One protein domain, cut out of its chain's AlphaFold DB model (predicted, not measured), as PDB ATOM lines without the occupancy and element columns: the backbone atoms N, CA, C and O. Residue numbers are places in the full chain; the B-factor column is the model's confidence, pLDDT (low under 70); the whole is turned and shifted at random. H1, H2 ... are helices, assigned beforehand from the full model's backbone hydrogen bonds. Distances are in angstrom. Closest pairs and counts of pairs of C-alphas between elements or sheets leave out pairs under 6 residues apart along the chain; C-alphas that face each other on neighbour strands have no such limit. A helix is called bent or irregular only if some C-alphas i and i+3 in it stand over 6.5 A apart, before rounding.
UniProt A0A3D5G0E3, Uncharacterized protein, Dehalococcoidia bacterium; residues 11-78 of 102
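What this domain is: This is residues 11 to 78 of the 102 residues of an uncharacterized protein of Dehalococcoidia bacterium (UniProt A0A3D5G0E3). One long helix, H3, makes the middle of a loose, S-like path: H1 slants along one side of it as a narrow, open V, and the last stretch, with the short H4 and H5, folds back over the other side. Short H2 and the loop of residues 34 to 43 make the turn from H1 to H3. You have 68 printed residues with five named helices, in the order H1, H2, H3, H4, H5, and no named strand; the class is all helix. The whole is loose, with a radius of gyration of the C-alphas of 13.8 A and spans of 36 by 30 by 21 A.

Where its parts are: Find C-alpha 44 at (157.792, 110.547, 128.370); from there H3, residues 44 to 64, runs 28.6 A to C-alpha 64 at (137.562, 130.809, 129.080). H3 is irregular: C-alphas 61 and 64 are 7.1 A apart. H1, residues 11 to 25, starts at C-alpha 11 at (140.247, 121.085, 114.983) and is 21.4 A long. H2 is residues 30 to 33, H4 residues 69 to 72, and H5 residues 75 to 78.

How they stand to each other: Start at H3: its residues 44 to 45 alone touch H2, only just, with 3 pairs of C-alphas within 8 A, the closest being Leu 33 and Ile 44 at 5.0 A. H1 and H3 are close but not clearly touching, the closest C-alphas being those of Val 21 and Val 48 at 7.3 A. Their lines stand at a shallow tilt of 23 degrees, opposite ways. H4 is close to H3 but not clearly touching, with the C-alphas of Gly 53 and Trp 70 closest at 7.2 A. H3 and H5 are apart. In H1 every O i to N i+4 pair is within hydrogen-bond range, in H3 16 of 17, and H2, H4 and H5 are too short for such a pair.

The domain as a whole: Look for the two C-alphas farthest apart at Ala 38 and Glu 64, 38.0 A. The printed part has no cut, and no link is long. Check the B-factor column at residues 65 to 78, where the model's pLDDT is under 70.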
ATOM      1  N   ARG A  11     140.714 122.320 114.343       91.19
ATOM      2  CA  ARG A  11     140.247 121.085 114.983       91.19
ATOM      3  C   ARG A  11     140.999 119.855 114.476       91.19
ATOM      4  O   ARG A  11     141.437 119.067 115.301       91.19
ATOM      5  N   SER A  12     141.208 119.733 113.160       94.31
ATOM      6  CA  SER A  12     142.001 118.634 112.581       94.31
ATOM      7  C   SER A  12     143.400 118.573 113.192       94.31
ATOM      8  O   SER A  12     143.835 117.510 113.610       94.31
ATOM      9  N   GLY A  13     144.075 119.721 113.327       92.00
ATOM     10  CA  GLY A  13     145.412 119.776 113.923       92.00
ATOM     11  C   GLY A  13     145.450 119.303 115.380       92.00
ATOM     12  O   GLY A  13     146.354 118.558 115.752       92.00
ATOM     13  N   ILE A  14     144.459 119.689 116.192       91.38
ATOM     14  CA  ILE A  14     144.342 119.238 117.590       91.38
ATOM     15  C   ILE A  14     144.036 117.730 117.650       91.38
ATOM     16  O   ILE A  14     144.655 117.008 118.434       91.38
ATOM     17  N   ASP A  15     143.140 117.234 116.793       94.25
ATOM     18  CA  ASP A  15     142.766 115.815 116.740       94.25
ATOM     19  C   ASP A  15     143.938 114.926 116.284       94.25
ATOM     20  O   ASP A  15     144.182 113.859 116.859       94.25
ATOM     21  N   GLU A  16     144.698 115.366 115.278       94.75
ATOM     22  CA  GLU A  16     145.897 114.684 114.775       94.75
ATOM     23  C   GLU A  16     146.987 114.612 115.849       94.75
ATOM     24  O   GLU A  16     147.549 113.541 116.099       94.75
ATOM     25  N   TYR A  17     147.233 115.729 116.537       92.25
ATOM     26  CA  TYR A  17     148.133 115.799 117.686       92.25
ATOM     27  C   TYR A  17     147.720 114.811 118.788       92.25
ATOM     28  O   TYR A  17     148.530 113.977 119.204       92.25
ATOM     29  N   LEU A  18     146.456 114.848 119.225       92.69
ATOM     30  CA  LEU A  18     145.952 113.977 120.288       92.69
ATOM     31  C   LEU A  18     146.060 112.499 119.896       92.69
ATOM     32  O   LEU A  18     146.429 111.659 120.720       92.69
ATOM     33  N   THR A  19     145.755 112.183 118.638       96.44
ATOM     34  CA  THR A  19     145.884 110.829 118.087       96.44
ATOM     35  C   THR A  19     147.336 110.358 118.138       96.44
ATOM     36  O   THR A  19     147.604 109.260 118.629       96.44
ATOM     37  N   GLY A  20     148.280 111.198 117.704       95.94
ATOM     38  CA  GLY A  20     149.708 110.887 117.741       95.94
ATOM     39  C   GLY A  20     150.230 110.658 119.161       95.94
ATOM     40  O   GLY A  20     150.934 109.680 119.403       95.94
ATOM     41  N   VAL A  21     149.835 111.504 120.118       94.44
ATOM     42  CA  VAL A  21     150.226 111.348 121.529       94.44
ATOM     43  C   VAL A  21     149.683 110.046 122.111       94.44
ATOM     44  O   VAL A  21     150.440 109.309 122.738       94.44
ATOM     45  N   LYS A  22     148.402 109.732 121.879       95.38
ATOM     46  CA  LYS A  22     147.787 108.484 122.360       95.38
ATOM     47  C   LYS A  22     148.498 107.253 121.808       95.38
ATOM     48  O   LYS A  22     148.834 106.369 122.588       95.38
ATOM     49  N   ALA A  23     148.776 107.231 120.507       97.19
ATOM     50  CA  ALA A  23     149.503 106.133 119.876       97.19
ATOM     51  C   ALA A  23     150.931 105.986 120.434       97.19
ATOM     52  O   ALA A  23     151.401 104.875 120.650       97.19
ATOM     53  N   ALA A  24     151.616 107.099 120.716       95.44
ATOM     54  CA  ALA A  24     152.984 107.082 121.238       95.44
ATOM     55  C   ALA A  24     153.099 106.533 122.672       95.44
ATOM     56  O   ALA A  24     154.170 106.061 123.054       95.44
ATOM     57  N   VAL A  25     152.029 106.611 123.470       95.44
ATOM     58  CA  VAL A  25     152.010 106.113 124.858       95.44
ATOM     59  C   VAL A  25     151.250 104.802 125.027       95.44
ATOM     60  O   VAL A  25     151.216 104.249 126.128       95.44
ATOM     61  N   GLU A  26     150.631 104.304 123.961       97.50
ATOM     62  CA  GLU A  26     149.846 103.078 123.992       97.50
ATOM     63  C   GLU A  26     150.719 101.881 124.397       97.50
ATOM     64  O   GLU A  26     151.797 101.648 123.853       97.50
ATOM     65  N   GLY A  27     150.257 101.123 125.393       96.94
ATOM     66  CA  GLY A  27     150.946  99.926 125.880       96.94
ATOM     67  C   GLY A  27     152.162 100.173 126.781       96.94
ATOM     68  O   GLY A  27     152.704  99.202 127.305       96.94
ATOM     69  N   LEU A  28     152.571 101.426 127.019       95.94
ATOM     70  CA  LEU A  28     153.676 101.719 127.936       95.94
ATOM     71  C   LEU A  28     153.275 101.476 129.394       95.94
ATOM     72  O   LEU A  28     152.248 101.953 129.882       95.94
ATOM     73  N   SER A  29     154.140 100.782 130.127       95.19
ATOM     74  CA  SER A  29     154.038 100.666 131.579       95.19
ATOM     75  C   SER A  29     154.408 101.987 132.275       95.19
ATOM     76  O   SER A  29     155.121 102.825 131.711       95.19
ATOM     77  N   PRO A  30     154.028 102.173 133.555       89.06
ATOM     78  CA  PRO A  30     154.465 103.332 134.329       89.06
ATOM     79  C   PRO A  30     155.990 103.495 134.364       89.06
ATOM     80  O   PRO A  30     156.494 104.605 134.241       89.06
ATOM     81  N   VAL A  31     156.750 102.403 134.481       91.88
ATOM     82  CA  VAL A  31     158.223 102.463 134.500       91.88
ATOM     83  C   VAL A  31     158.772 103.002 133.177       91.88
ATOM     84  O   VAL A  31     159.704 103.804 133.182       91.88
ATOM     85  N   GLU A  32     158.181 102.607 132.052       94.06
ATOM     86  CA  GLU A  32     158.579 103.089 130.727       94.06
ATOM     87  C   GLU A  32     158.201 104.557 130.517       94.06
ATOM     88  O   GLU A  32     159.013 105.324 130.004       94.06
ATOM     89  N   LEU A  33     157.033 104.984 131.004       90.31
ATOM     90  CA  LEU A  33     156.609 106.388 130.973       90.31
ATOM     91  C   LEU A  33     157.559 107.326 131.740       90.31
ATOM     92  O   LEU A  33     157.731 108.487 131.356       90.31
ATOM     93  N   TYR A  34     158.194 106.827 132.803       88.06
ATOM     94  CA  TYR A  34     159.193 107.563 133.588       88.06
ATOM     95  C   TYR A  34     160.639 107.297 133.150       88.06
ATOM     96  O   TYR A  34     161.574 107.809 133.771       88.06
ATOM     97  N   ARG A  35     160.860 106.532 132.073       88.44
ATOM     98  CA  ARG A  35     162.209 106.264 131.576       88.44
ATOM     99  C   ARG A  35     162.833 107.539 131.016       88.44
ATOM    100  O   ARG A  35     162.296 108.174 130.111       88.44
ATOM    101  N   GLN A  36     164.016 107.868 131.527       86.75
ATOM    102  CA  GLN A  36     164.825 108.986 131.063       86.75
ATOM    103  C   GLN A  36     165.918 108.461 130.112       86.75
ATOM    104  O   GLN A  36     166.729 107.632 130.532       86.75
ATOM    105  N   PRO A  37     165.960 108.883 128.835       85.00
ATOM    106  CA  PRO A  37     166.936 108.355 127.878       85.00
ATOM    107  C   PRO A  37     168.365 108.866 128.126       85.00
ATOM    108  O   PRO A  37     169.324 108.168 127.808       85.00
ATOM    109  N   ALA A  38     168.515 110.052 128.723       86.50
ATOM    110  CA  ALA A  38     169.789 110.617 129.164       86.50
ATOM    111  C   ALA A  38     169.582 111.519 130.397       86.50
ATOM    112  O   ALA A  38     168.477 112.033 130.570       86.50
ATOM    113  N   PRO A  39     170.620 111.786 131.219       80.81
ATOM    114  CA  PRO A  39     170.488 112.556 132.466       80.81
ATOM    115  C   PRO A  39     169.895 113.968 132.323       80.81
ATOM    116  O   PRO A  39     169.440 114.549 133.302       80.81
ATOM    117  N   ASN A  40     169.921 114.537 131.118       79.00
ATOM    118  CA  ASN A  40     169.410 115.868 130.787       79.00
ATOM    119  C   ASN A  40     168.153 115.842 129.899       79.00
ATOM    120  O   ASN A  40     167.799 116.865 129.321       79.00
ATOM    121  N   SER A  41     167.528 114.679 129.715       81.94
ATOM    122  CA  SER A  41     166.309 114.537 128.912       81.94
ATOM    123  C   SER A  41     165.081 114.484 129.805       81.94
ATOM    124  O   SER A  41     165.139 113.926 130.893       81.94
ATOM    125  N   ASN A  42     163.946 114.994 129.346       84.06
ATOM    126  CA  ASN A  42     162.682 114.751 130.036       84.06
ATOM    127  C   ASN A  42     162.220 113.302 129.798       84.06
ATOM    128  O   ASN A  42     162.532 112.706 128.765       84.06
ATOM    129  N   HIS A  43     161.501 112.719 130.759       86.25
ATOM    130  CA  HIS A  43     160.841 111.425 130.566       86.25
ATOM    131  C   HIS A  43     159.517 111.600 129.804       86.25
ATOM    132  O   HIS A  43     158.967 112.699 129.739       86.25
ATOM    133  N   ILE A  44     158.973 110.512 129.254       90.88
ATOM    134  CA  ILE A  44     157.792 110.547 128.370       90.88
ATOM    135  C   ILE A  44     156.587 111.199 129.065       90.88
ATOM    136  O   ILE A  44     155.952 112.081 128.492       90.88
ATOM    137  N   ALA A  45     156.316 110.838 130.325       86.50
ATOM    138  CA  ALA A  45     155.208 111.431 131.081       86.50
ATOM    139  C   ALA A  45     155.336 112.956 131.267       86.50
ATOM    140  O   ALA A  45     154.322 113.649 131.304       86.50
ATOM    141  N   TRP A  46     156.560 113.493 131.336       85.50
ATOM    142  CA  TRP A  46     156.779 114.936 131.406       85.50
ATOM    143  C   TRP A  46     156.415 115.595 130.081       85.50
ATOM    144  O   TRP A  46     155.745 116.620 130.086       85.50
ATOM    145  N   SER A  47     156.799 115.000 128.947       88.69
ATOM    146  CA  SER A  47     156.476 115.548 127.624       88.69
ATOM    147  C   SER A  47     154.969 115.598 127.386       88.69
ATOM    148  O   SER A  47     154.455 116.641 126.998       88.69
ATOM    149  N   VAL A  48     154.251 114.514 127.702       89.00
ATOM    150  CA  VAL A  48     152.781 114.463 127.587       89.00
ATOM    151  C   VAL A  48     152.130 115.546 128.446       89.00
ATOM    152  O   VAL A  48     151.269 116.285 127.970       89.00
ATOM    153  N   TRP A  49     152.577 115.679 129.696       83.56
ATOM    154  CA  TRP A  49     152.109 116.737 130.586       83.56
ATOM    155  C   TRP A  49     152.417 118.134 130.047       83.56
ATOM    156  O   TRP A  49     151.553 119.002 130.087       83.56
ATOM    157  N   HIS A  50     153.627 118.362 129.541       82.25
ATOM    158  CA  HIS A  50     154.052 119.672 129.064       82.25
ATOM    159  C   HIS A  50     153.222 120.125 127.859       82.25
ATOM    160  O   HIS A  50     152.789 121.276 127.811       82.25
ATOM    161  N   MET A  51     152.939 119.203 126.936       86.44
ATOM    162  CA  MET A  51     152.138 119.474 125.744       86.44
ATOM    163  C   MET A  51     150.679 119.798 126.117       86.44
ATOM    164  O   MET A  51     150.156 120.832 125.703       86.44
ATOM    165  N   ALA A  52     150.052 118.992 126.984       83.12
ATOM    166  CA  ALA A  52     148.691 119.249 127.468       83.12
ATOM    167  C   ALA A  52     148.600 120.509 128.359       83.12
ATOM    168  O   ALA A  52     147.614 121.247 128.331       83.12
ATOM    169  N   GLY A  53     149.653 120.783 129.134       78.31
ATOM    170  CA  GLY A  53     149.786 121.964 129.985       78.31
ATOM    171  C   GLY A  53     149.827 123.266 129.191       78.31
ATOM    172  O   GLY A  53     149.157 124.230 129.564       78.31
ATOM    173  N   ALA A  54     150.577 123.290 128.086       81.12
ATOM    174  CA  ALA A  54     150.643 124.443 127.196       81.12
ATOM    175  C   ALA A  54     149.282 124.733 126.546       81.12
ATOM    176  O   ALA A  54     148.825 125.875 126.580       81.12
ATOM    177  N   GLU A  55     148.608 123.708 126.014       80.69
ATOM    178  CA  GLU A  55     147.281 123.845 125.399       80.69
ATOM    179  C   GLU A  55     146.249 124.419 126.382       80.69
ATOM    180  O   GLU A  55     145.597 125.420 126.078       80.69
ATOM    181  N   ASN A  56     146.175 123.859 127.595       79.19
ATOM    182  CA  ASN A  56     145.273 124.351 128.635       79.19
ATOM    183  C   ASN A  56     145.599 125.792 129.041       79.19
ATOM    184  O   ASN A  56     144.699 126.613 129.148       79.19
ATOM    185  N   HIS A  57     146.885 126.127 129.218       78.31
ATOM    186  CA  HIS A  57     147.287 127.487 129.579       78.31
ATOM    187  C   HIS A  57     146.809 128.518 128.551       78.31
ATOM    188  O   HIS A  57     146.329 129.588 128.928       78.31
ATOM    189  N   TRP A  58     146.927 128.211 127.257       81.06
ATOM    190  CA  TRP A  58     146.460 129.103 126.200       81.06
ATOM    191  C   TRP A  58     144.940 129.211 126.154       81.06
ATOM    192  O   TRP A  58     144.418 130.313 125.973       81.06
ATOM    193  N   TYR A  59     144.241 128.095 126.355       82.19
ATOM    194  CA  TYR A  59     142.786 128.069 126.432       82.19
ATOM    195  C   TYR A  59     142.269 128.912 127.610       82.19
ATOM    196  O   TYR A  59     141.464 129.822 127.405       82.19
ATOM    197  N   ASP A  60     142.805 128.709 128.815       78.50
ATOM    198  CA  ASP A  60     142.415 129.480 130.002       78.50
ATOM    199  C   ASP A  60     142.735 130.966 129.827       78.50
ATOM    200  O   ASP A  60     141.931 131.833 130.167       78.50
ATOM    201  N   ARG A  61     143.922 131.282 129.292       79.56
ATOM    202  CA  ARG A  61     144.404 132.663 129.176       79.56
ATOM    203  C   ARG A  61     143.624 133.485 128.155       79.56
ATOM    204  O   ARG A  61     143.505 134.697 128.345       79.56
ATOM    205  N   TYR A  62     143.164 132.870 127.067       81.88
ATOM    206  CA  TYR A  62     142.614 133.604 125.924       81.88
ATOM    207  C   TYR A  62     141.150 133.307 125.605       81.88
ATOM    208  O   TYR A  62     140.552 134.089 124.864       81.88
ATOM    209  N   ILE A  63     140.577 132.214 126.114       82.88
ATOM    210  CA  ILE A  63     139.227 131.771 125.746       82.88
ATOM    211  C   ILE A  63     138.284 131.793 126.949       82.88
ATOM    212  O   ILE A  63     137.332 132.568 126.932       82.88
ATOM    213  N   GLU A  64     138.515 130.960 127.967       80.00
ATOM    214  CA  GLU A  64     137.562 130.809 129.080       80.00
ATOM    215  C   GLU A  64     137.791 131.833 130.204       80.00
ATOM    216  O   GLU A  64     136.844 132.471 130.661       80.00
ATOM    217  N   GLY A  65     139.050 132.041 130.604       67.62
ATOM    218  CA  GLY A  65     139.399 132.751 131.834       67.62
ATOM    219  C   GLY A  65     139.160 131.877 133.070       67.62
ATOM    220  O   GLY A  65     138.049 131.428 133.319       67.62
ATOM    221  N   GLY A  66     140.191 131.643 133.883       68.75
ATOM    222  CA  GLY A  66     140.052 130.801 135.073       68.75
ATOM    223  C   GLY A  66     141.379 130.330 135.652       68.75
ATOM    224  O   GLY A  66     142.451 130.652 135.138       68.75
ATOM    225  N   GLU A  67     141.296 129.591 136.756       65.31
ATOM    226  CA  GLU A  67     142.442 128.871 137.299       65.31
ATOM    227  C   GLU A  67     142.699 127.614 136.447       65.31
ATOM    228  O   GLU A  67     141.744 126.885 136.171       65.31
ATOM    229  N   PRO A  68     143.947 127.330 136.028       63.41
ATOM    230  CA  PRO A  68     144.219 126.166 135.199       63.41
ATOM    231  C   PRO A  68     143.792 124.854 135.853       63.41
ATOM    232  O   PRO A  68     144.131 124.584 137.002       63.41
ATOM    233  N   VAL A  69     143.152 123.974 135.079       65.94
ATOM    234  CA  VAL A  69     142.756 122.610 135.500       65.94
ATOM    235  C   VAL A  69     143.913 121.864 136.192       65.94
ATOM    236  O   VAL A  69     143.728 121.106 137.145       65.94
ATOM    237  N   TRP A  70     145.149 122.146 135.778       62.44
ATOM    238  CA  TRP A  70     146.363 121.535 136.316       62.44
ATOM    239  C   TRP A  70     146.718 121.921 137.759       62.44
ATOM    240  O   TRP A  70     147.409 121.141 138.424       62.44
ATOM    241  N   THR A  71     146.293 123.086 138.259       60.44
ATOM    242  CA  THR A  71     146.484 123.457 139.675       60.44
ATOM    243  C   THR A  71     145.374 122.898 140.562       60.44
ATOM    244  O   THR A  71     145.645 122.580 141.720       60.44
ATOM    245  N   ALA A  72     144.180 122.665 140.007       56.59
ATOM    246  CA  ALA A  72     143.029 122.137 140.737       56.59
ATOM    247  C   ALA A  72     143.120 120.626 141.046       56.59
ATOM    248  O   ALA A  72     142.633 120.181 142.084       56.59
ATOM    249  N   GLU A  73     143.774 119.828 140.192       60.94
ATOM    250  CA  GLU A  73     143.667 118.355 140.243       60.94
ATOM    251  C   GLU A  73     144.937 117.605 140.705       60.94
ATOM    252  O   GLU A  73     145.055 116.391 140.556       60.94
ATOM    253  N   GLY A  74     145.924 118.287 141.294       65.50
ATOM    254  CA  GLY A  74     147.057 117.609 141.955       65.50
ATOM    255  C   GLY A  74     148.045 116.890 141.017       65.50
ATOM    256  O   GLY A  74     148.896 116.121 141.479       65.50
ATOM    257  N   PHE A  75     147.996 117.172 139.710       67.19
ATOM    258  CA  PHE A  75     148.861 116.567 138.685       67.19
ATOM    259  C   PHE A  75     150.353 116.700 138.968       67.19
ATOM    260  O   PHE A  75     151.125 115.788 138.683       67.19
ATOM    261  N   ARG A  76     150.768 117.796 139.604       65.75
ATOM    262  CA  ARG A  76     152.157 118.000 140.029       65.75
ATOM    263  C   ARG A  76     152.670 116.889 140.943       65.75
ATOM    264  O   ARG A  76     153.803 116.441 140.780       65.75
ATOM    265  N   THR A  77     151.832 116.437 141.872       69.00
ATOM    266  CA  THR A  77     152.151 115.335 142.784       69.00
ATOM    267  C   THR A  77     152.151 114.007 142.035       69.00
ATOM    268  O   THR A  77     153.088 113.226 142.182       69.00
ATOM    269  N   MET A  78     151.142 113.775 141.188       67.38
ATOM    270  CA  MET A  78     151.011 112.535 140.412       67.38
ATOM    271  C   MET A  78     152.186 112.309 139.455       67.38
ATOM    272  O   MET A  78     152.652 111.182 139.306       67.38
TER     273      MET A  78